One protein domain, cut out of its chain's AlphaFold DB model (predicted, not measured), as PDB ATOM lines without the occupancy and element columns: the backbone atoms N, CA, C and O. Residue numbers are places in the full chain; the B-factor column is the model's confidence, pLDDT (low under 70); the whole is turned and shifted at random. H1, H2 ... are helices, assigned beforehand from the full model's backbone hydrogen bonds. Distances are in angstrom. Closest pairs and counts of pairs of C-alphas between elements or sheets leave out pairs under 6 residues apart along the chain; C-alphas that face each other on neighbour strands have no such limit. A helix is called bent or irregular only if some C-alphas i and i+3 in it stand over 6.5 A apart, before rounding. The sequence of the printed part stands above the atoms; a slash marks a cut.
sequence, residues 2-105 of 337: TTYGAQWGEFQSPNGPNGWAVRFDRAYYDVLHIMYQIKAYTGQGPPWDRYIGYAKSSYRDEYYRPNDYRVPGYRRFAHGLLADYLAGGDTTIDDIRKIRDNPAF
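What this domain is: This is residues 2 to 105 of the 337 residues of an uncharacterized protein of Candidatus Muproteobacteria bacterium RBG_16_64_11 (UniProt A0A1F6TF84). One long helix, H4, runs through the middle of the body; H3 packs beside its residues 48 to 56 and H1 packs on both, making a three-helix bundle, up and down, each helix running against the one before it in the chain. H2 crosses H4 near its kink, and the helical hairpin H5 and H6 packs through H5 on residues 31 to 36 of H3. The printed part has 104 residues with six named helices, H1 to H6 in order, and no named strand; the class is all helix. It is compact, with a radius of gyration of the C-alphas of 12.9 A, and spans 36 by 30 by 20 A.

How they stand to each other: H1, residues 2 to 11, touches residues 48 to 55 of H4, residues 48 to 67, with C-alphas of Gly 9 and Tyr 51 closest at 4.7 A, at a steep tilt of 41 degrees. H2, residues 20 to 26, touches H4 at its residues 58 to 62; the closest C-alphas, Phe 24 and Ser 58, are 5.1 A apart. H3, residues 31 to 42, and H4 form a hairpin at a shallow tilt of 18 degrees, closest at the C-alphas of Leu 32 and Ala 55, 5.0 A. H5, residues 79 to 86, touches H3, closest at the C-alphas of His 33 and Gly 80, 3.7 A. H6, residues 93 to 101, touches H5, closest at the C-alphas of Leu 81 and Ile 96, 6.8 A. Every O i to N i+4 pair is within hydrogen-bond range in H1, H2, H3, H5 and H6; in H4, 11 of 16 are.

Where its parts are: H1 begins at C-alpha 2, (207.241, 240.709, 343.777). H3 is 16.4 A long and H4 27.0 A; H4 has a kink of 37 degrees near residue 61 and is only just irregular, C-alphas 62 and 65 being 7.0 A apart. H6 ends at C-alpha 101, (194.507, 211.923, 331.119).

The domain as a whole: The C-alphas of Gln 44 and Phe 105, the two farthest apart, are 37.5 A apart. The printed part has no cut; the link from H4 to H5 is long, and no printed residue is under 70 in pLDDT.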
ATOM      1  N   THR A   2     208.496 239.933 343.958       94.31
ATOM      2  CA  THR A   2     207.241 240.709 343.777       94.31
ATOM      3  C   THR A   2     207.270 241.678 342.591       94.31
ATOM      4  O   THR A   2     206.317 241.711 341.827       94.31
ATOM      5  N   THR A   3     208.369 242.407 342.374       94.88
ATOM      6  CA  THR A   3     208.517 243.326 341.230       94.88
ATOM      7  C   THR A   3     208.339 242.615 339.887       94.88
ATOM      8  O   THR A   3     207.489 242.996 339.086       94.88
ATOM      9  N   TYR A   4     209.099 241.541 339.654       95.62
ATOM     10  CA  TYR A   4     209.007 240.772 338.410       95.62
ATOM     11  C   TYR A   4     207.728 239.935 338.337       95.62
ATOM     12  O   TYR A   4     207.165 239.784 337.263       95.62
ATOM     13  N   GLY A   5     207.212 239.459 339.472       96.44
ATOM     14  CA  GLY A   5     205.915 238.793 339.542       96.44
ATOM     15  C   GLY A   5     204.781 239.706 339.096       96.44
ATOM     16  O   GLY A   5     203.931 239.269 338.332       96.44
ATOM     17  N   ALA A   6     204.796 240.981 339.493       97.12
ATOM     18  CA  ALA A   6     203.807 241.946 339.031       97.12
ATOM     19  C   ALA A   6     203.961 242.249 337.534       97.12
ATOM     20  O   ALA A   6     202.972 242.246 336.805       97.12
ATOM     21  N   GLN A   7     205.198 242.431 337.059       96.50
ATOM     22  CA  GLN A   7     205.486 242.614 335.634       96.50
ATOM     23  C   GLN A   7     204.944 241.447 334.794       96.50
ATOM     24  O   GLN A   7     204.220 241.670 333.825       96.50
ATOM     25  N   TRP A   8     205.283 240.207 335.153       96.94
ATOM     26  CA  TRP A   8     204.890 239.027 334.382       96.94
ATOM     27  C   TRP A   8     203.441 238.616 334.618       96.94
ATOM     28  O   TRP A   8     202.831 238.071 333.707       96.94
ATOM     29  N   GLY A   9     202.859 238.927 335.776       97.19
ATOM     30  CA  GLY A   9     201.426 238.793 336.016       97.19
ATOM     31  C   GLY A   9     200.610 239.721 335.116       97.19
ATOM     32  O   GLY A   9     199.678 239.275 334.452       97.19
ATOM     33  N   GLU A  10     201.000 240.995 335.014       97.62
ATOM     34  CA  GLU A  10     200.358 241.958 334.110       97.62
ATOM     35  C   GLU A  10     200.588 241.595 332.636       97.62
ATOM     36  O   GLU A  10     199.681 241.729 331.817       97.62
ATOM     37  N   PHE A  11     201.767 241.057 332.297       97.50
ATOM     38  CA  PHE A  11     202.077 240.584 330.944       97.50
ATOM     39  C   PHE A  11     201.058 239.555 330.427       97.50
ATOM     40  O   PHE A  11     200.811 239.495 329.221       97.50
ATOM     41  N   GLN A  12     200.455 238.769 331.328       97.56
ATOM     42  CA  GLN A  12     199.445 237.764 330.994       97.56
ATOM     43  C   GLN A  12     198.046 238.346 330.733       97.56
ATOM     44  O   GLN A  12     197.137 237.588 330.389       97.56
ATOM     45  N   SER A  13     197.847 239.661 330.860       97.38
ATOM     46  CA  SER A  13     196.541 240.301 330.672       97.38
ATOM     47  C   SER A  13     195.960 240.035 329.272       97.38
ATOM     48  O   SER A  13     196.587 240.414 328.279       97.38
ATOM     49  N   PRO A  14     194.752 239.445 329.156       95.38
ATOM     50  CA  PRO A  14     194.091 239.235 327.866       95.38
ATOM     51  C   PRO A  14     193.632 240.545 327.211       95.38
ATOM     52  O   PRO A  14     193.452 240.591 326.000       95.38
ATOM     53  N   ASN A  15     193.496 241.616 328.000       95.06
ATOM     54  CA  ASN A  15     193.182 242.966 327.522       95.06
ATOM     55  C   ASN A  15     194.448 243.820 327.313       95.06
ATOM     56  O   ASN A  15     194.354 245.019 327.059       95.06
ATOM     57  N   GLY A  16     195.631 243.225 327.499       93.88
ATOM     58  CA  GLY A  16     196.913 243.881 327.293       93.88
ATOM     59  C   GLY A  16     197.319 243.945 325.816       93.88
ATOM     60  O   GLY A  16     196.621 243.439 324.939       93.88
ATOM     61  N   PRO A  17     198.491 244.530 325.516       95.12
ATOM     62  CA  PRO A  17     198.982 244.671 324.142       95.12
ATOM     63  C   PRO A  17     199.490 243.353 323.529       95.12
ATOM     64  O   PRO A  17     199.775 243.299 322.334       95.12
ATOM     65  N   ASN A  18     199.650 242.296 324.331       95.56
ATOM     66  CA  ASN A  18     200.244 241.034 323.902       95.56
ATOM     67  C   ASN A  18     199.170 240.045 323.438       95.56
ATOM     68  O   ASN A  18     198.304 239.639 324.214       95.56
ATOM     69  N   GLY A  19     199.282 239.581 322.192       96.25
ATOM     70  CA  GLY A  19     198.428 238.511 321.676       96.25
ATOM     71  C   GLY A  19     198.590 237.195 322.449       96.25
ATOM     72  O   GLY A  19     199.628 236.941 323.068       96.25
ATOM     73  N   TRP A  20     197.570 236.333 322.373       95.88
ATOM     74  CA  TRP A  20     197.520 235.049 323.085       95.88
ATOM     75  C   TRP A  20     198.797 234.214 322.924       95.88
ATOM     76  O   TRP A  20     199.377 233.808 323.924       95.88
ATOM     77  N   ALA A  21     199.287 234.016 321.696       95.56
ATOM     78  CA  ALA A  21     200.453 233.165 321.445       95.56
ATOM     79  C   ALA A  21     201.704 233.617 322.225       95.56
ATOM     80  O   ALA A  21     202.458 232.790 322.736       95.56
ATOM     81  N   VAL A  22     201.897 234.932 322.372       96.38
ATOM     82  CA  VAL A  22     203.013 235.505 323.137       96.38
ATOM     83  C   VAL A  22     202.807 235.276 324.635       96.38
ATOM     84  O   VAL A  22     203.730 234.851 325.326       96.38
ATOM     85  N   ARG A  23     201.595 235.517 325.144       96.62
ATOM     86  CA  ARG A  23     201.241 235.265 326.551       96.62
ATOM     87  C   ARG A  23     201.418 233.790 326.922       96.62
ATOM     88  O   ARG A  23     202.102 233.477 327.895       96.62
ATOM     89  N   PHE A  24     200.915 232.900 326.071       95.88
ATOM     90  CA  PHE A  24     201.024 231.450 326.193       95.88
ATOM     91  C   PHE A  24     202.475 230.948 326.182       95.88
ATOM     92  O   PHE A  24     202.825 230.034 326.932       95.88
ATOM     93  N   ASP A  25     203.354 231.541 325.371       94.94
ATOM     94  CA  ASP A  25     204.790 231.249 325.437       94.94
ATOM     95  C   ASP A  25     205.398 231.695 326.777       94.94
ATOM     96  O   ASP A  25     206.115 230.938 327.431       94.94
ATOM     97  N   ARG A  26     205.046 232.895 327.252       95.31
ATOM     98  CA  ARG A  26     205.546 233.430 328.531       95.31
ATOM     99  C   ARG A  26     204.939 232.774 329.771       95.31
ATOM    100  O   ARG A  26     205.432 233.020 330.868       95.31
ATOM    101  N   ALA A  27     203.910 231.950 329.613       95.56
ATOM    102  CA  ALA A  27     203.295 231.168 330.683       95.56
ATOM    103  C   ALA A  27     204.017 229.835 330.970       95.56
ATOM    104  O   ALA A  27     203.639 229.114 331.893       95.56
ATOM    105  N   TYR A  28     205.045 229.499 330.179       95.31
ATOM    106  CA  TYR A  28     205.803 228.252 330.299       95.31
ATOM    107  C   TYR A  28     206.425 228.068 331.693       95.31
ATOM    108  O   TYR A  28     206.908 229.042 332.255       95.31
ATOM    109  N   TYR A  29     206.465 226.833 332.209       95.50
ATOM    110  CA  TYR A  29     206.764 226.480 333.613       95.50
ATOM    111  C   TYR A  29     205.677 226.853 334.640       95.50
ATOM    112  O   TYR A  29     205.993 227.085 335.801       95.50
ATOM    113  N   ASP A  30     204.403 226.821 334.234       97.12
ATOM    114  CA  ASP A  30     203.237 226.968 335.122       97.12
ATOM    115  C   ASP A  30     203.189 228.315 335.869       97.12
ATOM    116  O   ASP A  30     203.303 228.411 337.091       97.12
ATOM    117  N   VAL A  31     203.001 229.402 335.115       97.12
ATOM    118  CA  VAL A  31     202.889 230.751 335.699       97.12
ATOM    119  C   VAL A  31     201.737 230.877 336.709       97.12
ATOM    120  O   VAL A  31     201.844 231.660 337.650       97.12
ATOM    121  N   LEU A  32     200.658 230.098 336.571       98.06
ATOM    122  CA  LEU A  32     199.538 230.117 337.518       98.06
ATOM    123  C   LEU A  32     199.984 229.636 338.898       98.06
ATOM    124  O   LEU A  32     199.704 230.305 339.894       98.06
ATOM    125  N   HIS A  33     200.729 228.528 338.954       98.06
ATOM    126  CA  HIS A  33     201.323 228.033 340.191       98.06
ATOM    127  C   HIS A  33     202.165 229.110 340.883       98.06
ATOM    128  O   HIS A  33     202.039 229.331 342.089       98.06
ATOM    129  N   ILE A  34     202.968 229.840 340.112       97.50
ATOM    130  CA  ILE A  34     203.861 230.879 340.631       97.50
ATOM    131  C   ILE A  34     203.071 232.065 341.189       97.50
ATOM    132  O   ILE A  34     203.403 232.567 342.264       97.50
ATOM    133  N   MET A  35     201.995 232.495 340.521       98.12
ATOM    134  CA  MET A  35     201.140 233.570 341.043       98.12
ATOM    135  C   MET A  35     200.477 233.170 342.366       98.12
ATOM    136  O   MET A  35     200.419 233.986 343.289       98.12
ATOM    137  N   TYR A  36     200.061 231.908 342.506       98.06
ATOM    138  CA  TYR A  36     199.571 231.378 343.781       98.06
ATOM    139  C   TYR A  36     200.643 231.371 344.875       98.06
ATOM    140  O   TYR A  36     200.356 231.782 346.000       98.06
ATOM    141  N   GLN A  37     201.877 230.969 344.561       97.25
ATOM    142  CA  GLN A  37     202.977 230.998 345.532       97.25
ATOM    143  C   GLN A  37     203.279 232.424 346.011       97.25
ATOM    144  O   GLN A  37     203.433 232.660 347.211       97.25
ATOM    145  N   ILE A  38     203.295 233.407 345.103       97.38
ATOM    146  CA  ILE A  38     203.537 234.809 345.470       97.38
ATOM    147  C   ILE A  38     202.379 235.368 346.304       97.38
ATOM    148  O   ILE A  38     202.623 236.056 347.300       97.38
ATOM    149  N   LYS A  39     201.128 235.052 345.948       97.62
ATOM    150  CA  LYS A  39     199.955 235.404 346.758       97.62
ATOM    151  C   LYS A  39     200.090 234.855 348.179       97.62
ATOM    152  O   LYS A  39     199.965 235.612 349.138       97.62
ATOM    153  N   ALA A  40     200.397 233.565 348.314       96.31
ATOM    154  CA  ALA A  40     200.561 232.913 349.610       96.31
ATOM    155  C   ALA A  40     201.701 233.536 350.434       96.31
ATOM    156  O   ALA A  40     201.538 233.772 351.627       96.31
ATOM    157  N   TYR A  41     202.827 233.861 349.796       95.38
ATOM    158  CA  TYR A  41     203.973 234.478 350.464       95.38
ATOM    159  C   TYR A  41     203.714 235.915 350.923       95.38
ATOM    160  O   TYR A  41     204.147 236.315 352.000       95.38
ATOM    161  N   THR A  42     203.044 236.716 350.095       95.88
ATOM    162  CA  THR A  42     202.796 238.136 350.395       95.88
ATOM    163  C   THR A  42     201.589 238.352 351.302       95.88
ATOM    164  O   THR A  42     201.491 239.405 351.926       95.88
ATOM    165  N   GLY A  43     200.655 237.397 351.351       96.00
ATOM    166  CA  GLY A  43     199.377 237.545 352.047       96.00
ATOM    167  C   GLY A  43     198.448 238.587 351.413       96.00
ATOM    168  O   GLY A  43     197.481 239.011 352.040       96.00
ATOM    169  N   GLN A  44     198.739 239.034 350.188       94.75
ATOM    170  CA  GLN A  44     197.984 240.082 349.498       94.75
ATOM    171  C   GLN A  44     197.018 239.468 348.483       94.75
ATOM    172  O   GLN A  44     197.397 238.571 347.738       94.75
ATOM    173  N   GLY A  45     195.778 239.966 348.423       93.12
ATOM    174  CA  GLY A  45     194.828 239.610 347.363       93.12
ATOM    175  C   GLY A  45     195.200 240.305 346.048       93.12
ATOM    176  O   GLY A  45     195.877 239.712 345.208       93.12
ATOM    177  N   PRO A  46     194.847 241.589 345.855       94.50
ATOM    178  CA  PRO A  46     195.356 242.376 344.736       94.50
ATOM    179  C   PRO A  46     196.865 242.680 344.855       94.50
ATOM    180  O   PRO A  46     197.344 242.950 345.955       94.50
ATOM    181  N   PRO A  47     197.614 242.706 343.734       96.31
ATOM    182  CA  PRO A  47     197.154 242.442 342.368       96.31
ATOM    183  C   PRO A  47     197.137 240.944 341.999       96.31
ATOM    184  O   PRO A  47     196.722 240.593 340.898       96.31
ATOM    185  N   TRP A  48     197.571 240.059 342.898       98.00
ATOM    186  CA  TRP A  48     197.784 238.636 342.624       98.00
ATOM    187  C   TRP A  48     196.516 237.888 342.209       98.00
ATOM    188  O   TRP A  48     196.584 237.085 341.288       98.00
ATOM    189  N   ASP A  49     195.354 238.206 342.783       97.75
ATOM    190  CA  ASP A  49     194.063 237.629 342.365       97.75
ATOM    191  C   ASP A  49     193.763 237.880 340.884       97.75
ATOM    192  O   ASP A  49     193.309 236.997 340.155       97.75
ATOM    193  N   ARG A  50     194.084 239.088 340.409       97.75
ATOM    194  CA  ARG A  50     193.939 239.454 339.001       97.75
ATOM    195  C   ARG A  50     194.931 238.681 338.134       97.75
ATOM    196  O   ARG A  50     194.557 238.160 337.086       97.75
ATOM    197  N   TYR A  51     196.180 238.571 338.584       98.19
ATOM    198  CA  TYR A  51     197.232 237.854 337.862       98.19
ATOM    199  C   TYR A  51     197.011 236.346 337.802       98.19
ATOM    200  O   TYR A  51     197.343 235.740 336.790       98.19
ATOM    201  N   ILE A  52     196.385 235.753 338.817       98.44
ATOM    202  CA  ILE A  52     195.901 234.369 338.792       98.44
ATOM    203  C   ILE A  52     194.892 234.187 337.652       98.44
ATOM    204  O   ILE A  52     195.044 233.275 336.841       98.44
ATOM    205  N   GLY A  53     193.912 235.091 337.522       97.94
ATOM    206  CA  GLY A  53     192.955 235.064 336.410       97.94
ATOM    207  C   GLY A  53     193.629 235.155 335.036       97.94
ATOM    208  O   GLY A  53     193.326 234.367 334.143       97.94
ATOM    209  N   TYR A  54     194.589 236.067 334.881       98.19
ATOM    210  CA  TYR A  54     195.335 236.262 333.630       98.19
ATOM    211  C   TYR A  54     196.222 235.064 333.268       98.19
ATOM    212  O   TYR A  54     196.189 234.569 332.142       98.19
ATOM    213  N   ALA A  55     196.991 234.564 334.237       97.50
ATOM    214  CA  ALA A  55     197.822 233.374 334.099       97.50
ATOM    215  C   ALA A  55     196.995 232.170 333.640       97.50
ATOM    216  O   ALA A  55     197.353 231.490 332.680       97.50
ATOM    217  N   LYS A  56     195.857 231.947 334.293       97.31
ATOM    218  CA  LYS A  56     194.936 230.857 333.988       97.31
ATOM    219  C   LYS A  56     194.336 230.975 332.590       97.31
ATOM    220  O   LYS A  56     194.317 229.980 331.866       97.31
ATOM    221  N   SER A  57     193.941 232.181 332.170       96.56
ATOM    222  CA  SER A  57     193.397 232.394 330.822       96.56
ATOM    223  C   SER A  57     194.406 232.011 329.739       96.56
ATOM    224  O   SER A  57     194.048 231.319 328.786       96.56
ATOM    225  N   SER A  58     195.678 232.383 329.934       94.81
ATOM    226  CA  SER A  58     196.734 232.258 328.920       94.81
ATOM    227  C   SER A  58     196.915 230.841 328.369       94.81
ATOM    228  O   SER A  58     197.270 230.681 327.200       94.81
ATOM    229  N   TYR A  59     196.649 229.815 329.184       94.81
ATOM    230  CA  TYR A  59     196.742 228.423 328.760       94.81
ATOM    231  C   TYR A  59     195.480 227.600 329.032       94.81
ATOM    232  O   TYR A  59     195.075 226.866 328.139       94.81
ATOM    233  N   ARG A  60     194.817 227.690 330.194       97.56
ATOM    234  CA  ARG A  60     193.679 226.802 330.501       97.56
ATOM    235  C   ARG A  60     192.495 227.115 329.595       97.56
ATOM    236  O   ARG A  60     191.962 226.222 328.942       97.56
ATOM    237  N   ASP A  61     192.111 228.386 329.558       97.62
ATOM    238  CA  ASP A  61     190.885 228.820 328.886       97.62
ATOM    239  C   ASP A  61     191.091 229.012 327.385       97.62
ATOM    240  O   ASP A  61     190.228 228.642 326.594       97.62
ATOM    241  N   GLU A  62     192.248 229.535 326.980       96.88
ATOM    242  CA  GLU A  62     192.521 229.861 325.579       96.88
ATOM    243  C   GLU A  62     193.208 228.719 324.804       96.88
ATOM    244  O   GLU A  62     193.268 228.771 323.578       96.88
ATOM    245  N   TYR A  63     193.698 227.666 325.481       97.25
ATOM    246  CA  TYR A  63     194.374 226.539 324.820       97.25
ATOM    247  C   TYR A  63     193.929 225.155 325.304       97.25
ATOM    248  O   TYR A  63     193.530 224.340 324.479       97.25
ATOM    249  N   TYR A  64     193.943 224.860 326.606       98.12
ATOM    250  CA  TYR A  64     193.685 223.502 327.096       98.12
ATOM    251  C   TYR A  64     192.231 223.106 326.868       98.12
ATOM    252  O   TYR A  64     191.985 222.127 326.172       98.12
ATOM    253  N   ARG A  65     191.264 223.887 327.362       98.12
ATOM    254  CA  ARG A  65     189.832 223.605 327.175       98.12
ATOM    255  C   ARG A  65     189.432 223.528 325.688       98.12
ATOM    256  O   ARG A  65     188.814 222.530 325.323       98.12
ATOM    257  N   PRO A  66     189.829 224.471 324.804       98.06
ATOM    258  CA  PRO A  66     189.551 224.371 323.368       98.06
ATOM    259  C   PRO A  66     190.133 223.127 322.681       98.06
ATOM    260  O   PRO A  66     189.572 222.666 321.692       98.06
ATOM    261  N   ASN A  67     191.241 222.581 323.194       98.06
ATOM    262  CA  ASN A  67     191.879 221.372 322.664       98.06
ATOM    263  C   ASN A  67     191.521 220.108 323.465       98.06
ATOM    264  O   ASN A  67     192.190 219.086 323.314       98.06
ATOM    265  N   ASP A  68     190.513 220.166 324.343       97.94
ATOM    266  CA  ASP A  68     190.150 219.077 325.259       97.94
ATOM    267  C   ASP A  68     191.371 218.510 326.011       97.94
ATOM    268  O   ASP A  68     191.544 217.307 326.164       97.94
ATOM    269  N   TYR A  69     192.283 219.392 326.425       98.25
ATOM    270  CA  TYR A  69     193.542 219.084 327.110       98.25
ATOM    271  C   TYR A  69     194.510 218.176 326.331       98.25
ATOM    272  O   TYR A  69     195.521 217.741 326.884       98.25
ATOM    273  N   ARG A  70     194.283 217.947 325.031       96.94
ATOM    274  CA  ARG A  70     195.199 217.221 324.135       96.94
ATOM    275  C   ARG A  70     196.374 218.107 323.729       96.94
ATOM    276  O   ARG A  70     196.479 218.571 322.596       96.94
ATOM    277  N   VAL A  71     197.242 218.384 324.694       95.94
ATOM    278  CA  VAL A  71     198.388 219.292 324.559       95.94
ATOM    279  C   VAL A  71     199.713 218.531 324.594       95.94
ATOM    280  O   VAL A  71     199.757 217.404 325.090       95.94
ATOM    281  N   PRO A  72     200.823 219.112 324.107       94.88
ATOM    282  CA  PRO A  72     202.132 218.482 324.238       94.88
ATOM    283  C   PRO A  72     202.498 218.197 325.701       94.88
ATOM    284  O   PRO A  72     202.228 219.017 326.581       94.88
ATOM    285  N   GLY A  73     203.170 217.069 325.961       93.62
ATOM    286  CA  GLY A  73     203.518 216.631 327.321       93.62
ATOM    287  C   GLY A  73     204.348 217.662 328.089       93.62
ATOM    288  O   GLY A  73     204.093 217.912 329.262       93.62
ATOM    289  N   TYR A  74     205.240 218.381 327.401       93.00
ATOM    290  CA  TYR A  74     206.039 219.470 327.968       93.00
ATOM    291  C   TYR A  74     205.239 220.731 328.354       93.00
ATOM    292  O   TYR A  74     205.838 221.709 328.811       93.00
ATOM    293  N   ARG A  75     203.913 220.742 328.158       95.00
ATOM    294  CA  ARG A  75     202.969 221.770 328.632       95.00
ATOM    295  C   ARG A  75     201.926 221.216 329.611       95.00
ATOM    296  O   ARG A  75     200.922 221.866 329.873       95.00
ATOM    297  N   ARG A  76     202.137 220.029 330.181       96.81
ATOM    298  CA  ARG A  76     201.250 219.441 331.193       96.81
ATOM    299  C   ARG A  76     201.432 220.131 332.557       96.81
ATOM    300  O   ARG A  76     202.107 219.624 333.440       96.81
ATOM    301  N   PHE A  77     200.867 221.327 332.706       97.31
ATOM    302  CA  PHE A  77     200.990 222.157 333.913       97.31
ATOM    303  C   PHE A  77     199.829 221.908 334.882       97.31
ATOM    304  O   PHE A  77     198.734 222.444 334.693       97.31
ATOM    305  N   ALA A  78     200.059 221.058 335.887       98.06
ATOM    306  CA  ALA A  78     199.025 220.617 336.823       98.06
ATOM    307  C   ALA A  78     199.008 221.390 338.154       98.06
ATOM    308  O   ALA A  78     197.946 221.513 338.766       98.06
ATOM    309  N   HIS A  79     200.140 221.939 338.608       98.56
ATOM    310  CA  HIS A  79     200.240 222.578 339.926       98.56
ATOM    311  C   HIS A  79     199.372 223.821 340.051       98.56
ATOM    312  O   HIS A  79     198.700 224.001 341.064       98.56
ATOM    313  N   GLY A  80     199.363 224.673 339.028       98.19
ATOM    314  CA  GLY A  80     198.549 225.882 339.014       98.19
ATOM    315  C   GLY A  80     197.058 225.569 339.000       98.19
ATOM    316  O   GLY A  80     196.289 226.210 339.713       98.19
ATOM    317  N   LEU A  81     196.654 224.550 338.235       98.69
ATOM    318  CA  LEU A  81     195.266 224.083 338.185       98.69
ATOM    319  C   LEU A  81     194.827 223.519 339.542       98.69
ATOM    320  O   LEU A  81     193.756 223.865 340.032       98.69
ATOM    321  N   LEU A  82     195.676 222.711 340.184       98.81
ATOM    322  CA  LEU A  82     195.414 222.208 341.530       98.81
ATOM    323  C   LEU A  82     195.293 223.347 342.548       98.81
ATOM    324  O   LEU A  82     194.372 223.342 343.359       98.81
ATOM    325  N   ALA A  83     196.210 224.316 342.513       98.56
ATOM    326  CA  ALA A  83     196.181 225.457 343.422       98.56
ATOM    327  C   ALA A  83     194.889 226.274 343.262       98.56
ATOM    328  O   ALA A  83     194.287 226.660 344.261       98.56
ATOM    329  N   ASP A  84     194.431 226.478 342.023       98.62
ATOM    330  CA  ASP A  84     193.163 227.151 341.740       98.62
ATOM    331  C   ASP A  84     191.959 226.353 342.247       98.62
ATOM    332  O   ASP A  84     191.111 226.920 342.934       98.62
ATOM    333  N   TYR A  85     191.924 225.039 342.003       98.69
ATOM    334  CA  TYR A  85     190.871 224.152 342.506       98.69
ATOM    335  C   TYR A  85     190.775 224.180 344.042       98.69
ATOM    336  O   TYR A  85     189.708 224.436 344.599       98.69
ATOM    337  N   LEU A  86     191.899 223.984 344.741       98.38
ATOM    338  CA  LEU A  86     191.938 223.952 346.210       98.38
ATOM    339  C   LEU A  86     191.632 225.313 346.848       98.38
ATOM    340  O   LEU A  86     191.135 225.368 347.971       98.38
ATOM    341  N   ALA A  87     191.905 226.412 346.142       97.44
ATOM    342  CA  ALA A  87     191.576 227.760 346.594       97.44
ATOM    343  C   ALA A  87     190.100 228.147 346.365       97.44
ATOM    344  O   ALA A  87     189.730 229.283 346.663       97.44
ATOM    345  N   GLY A  88     189.264 227.245 345.832       96.75
ATOM    346  CA  GLY A  88     187.871 227.544 345.484       96.75
ATOM    347  C   GLY A  88     187.729 228.405 344.225       96.75
ATOM    348  O   GLY A  88     186.746 229.132 344.083       96.75
ATOM    349  N   GLY A  89     188.726 228.361 343.336       96.56
ATOM    350  CA  GLY A  89     188.656 228.936 341.997       96.56
ATOM    351  C   GLY A  89     187.678 228.189 341.085       96.56
ATOM    352  O   GLY A  89     186.900 227.340 341.511       96.56
ATOM    353  N   ASP A  90     187.711 228.514 339.795       96.88
ATOM    354  CA  ASP A  90     186.811 227.947 338.777       96.88
ATOM    355  C   ASP A  90     187.447 226.794 337.977       96.88
ATOM    356  O   ASP A  90     186.856 226.302 337.010       96.88
ATOM    357  N   THR A  91     188.668 226.376 338.324       98.44
ATOM    358  CA  THR A  91     189.200 225.090 337.866       98.44
ATOM    359  C   THR A  91     188.347 223.992 338.472       98.44
ATOM    360  O   THR A  91     188.100 223.975 339.672       98.44
ATOM    361  N   THR A  92     187.869 223.086 337.634       98.56
ATOM    362  CA  THR A  92     186.976 222.002 338.041       98.56
ATOM    363  C   THR A  92     187.748 220.703 338.244       98.56
ATOM    364  O   THR A  92     188.857 220.533 337.739       98.56
ATOM    365  N   ILE A  93     187.132 219.731 338.918       98.62
ATOM    366  CA  ILE A  93     187.697 218.376 338.984       98.62
ATOM    367  C   ILE A  93     187.831 217.737 337.589       98.62
ATOM    368  O   ILE A  93     188.736 216.941 337.362       98.62
ATOM    369  N   ASP A  94     186.977 218.118 336.627       98.62
ATOM    370  CA  ASP A  94     187.082 217.670 335.232       98.62
ATOM    371  C   ASP A  94     188.338 218.230 334.547       98.62
ATOM    372  O   ASP A  94     189.046 217.488 333.873       98.62
ATOM    373  N   ASP A  95     188.682 219.499 334.792       98.62
ATOM    374  CA  ASP A  95     189.938 220.092 334.312       98.62
ATOM    375  C   ASP A  95     191.161 219.333 334.868       98.62
ATOM    376  O   ASP A  95     192.110 219.055 334.131       98.62
ATOM    377  N   ILE A  96     191.120 218.946 336.150       98.75
ATOM    378  CA  ILE A  96     192.178 218.160 336.808       98.75
ATOM    379  C   ILE A  96     192.290 216.743 336.219       98.75
ATOM    380  O   ILE A  96     193.395 216.275 335.936       98.75
ATOM    381  N   ARG A  97     191.164 216.057 335.980       98.62
ATOM    382  CA  ARG A  97     191.164 214.749 335.296       98.62
ATOM    383  C   ARG A  97     191.736 214.865 333.888       98.62
ATOM    384  O   ARG A  97     192.602 214.089 333.504       98.62
ATOM    385  N   LYS A  98     191.307 215.870 333.128       98.50
ATOM    386  CA  LYS A  98     191.728 216.044 331.737       98.50
ATOM    387  C   LYS A  98     193.204 216.401 331.599       98.50
ATOM    388  O   LYS A  98     193.852 215.851 330.717       98.50
ATOM    389  N   ILE A  99     193.777 217.241 332.470       98.25
ATOM    390  CA  ILE A  99     195.230 217.506 332.436       98.25
ATOM    391  C   ILE A  99     196.064 216.274 332.835       98.25
ATOM    392  O   ILE A  99     197.209 216.150 332.403       98.25
ATOM    393  N   ARG A 100     195.503 215.338 333.613       97.94
ATOM    394  CA  ARG A 100     196.115 214.028 333.880       97.94
ATOM    395  C   ARG A 100     196.028 213.113 332.651       97.94
ATOM    396  O   ARG A 100     197.037 212.533 332.248       97.94
ATOM    397  N   ASP A 101     194.855 213.026 332.028       96.75
ATOM    398  CA  ASP A 101     194.507 211.923 331.119       96.75
ATOM    399  C   ASP A 101     194.700 212.218 329.623       96.75
ATOM    400  O   ASP A 101     194.918 211.287 328.852       96.75
ATOM    401  N   ASN A 102     194.657 213.484 329.196       96.81
ATOM    402  CA  ASN A 102     194.580 213.837 327.770       96.81
ATOM    403  C   ASN A 102     195.870 214.360 327.107       96.81
ATOM    404  O   ASN A 102     195.957 214.246 325.878       96.81
ATOM    405  N   PRO A 103     196.862 214.950 327.811       95.94
ATOM    406  CA  PRO A 103     198.076 215.407 327.145       95.94
ATOM    407  C   PRO A 103     198.840 214.262 326.482       95.94
ATOM    408  O   PRO A 103     198.715 213.095 326.862       95.94
ATOM    409  N   ALA A 104     199.700 214.605 325.521       91.69
ATOM    410  CA  ALA A 104     200.599 213.640 324.901       91.69
ATOM    411  C   ALA A 104     201.329 212.840 325.985       91.69
ATOM    412  O   ALA A 104     201.737 213.412 327.007       91.69
ATOM    413  N   PHE A 105     201.484 211.537 325.740       86.62
ATOM    414  CA  PHE A 105     202.120 210.592 326.654       86.62
ATOM    415  C   PHE A 105     201.261 210.220 327.893       86.62
ATOM    416  O   PHE A 105     201.746 209.623 328.847       86.62
TER     417      PHE A 105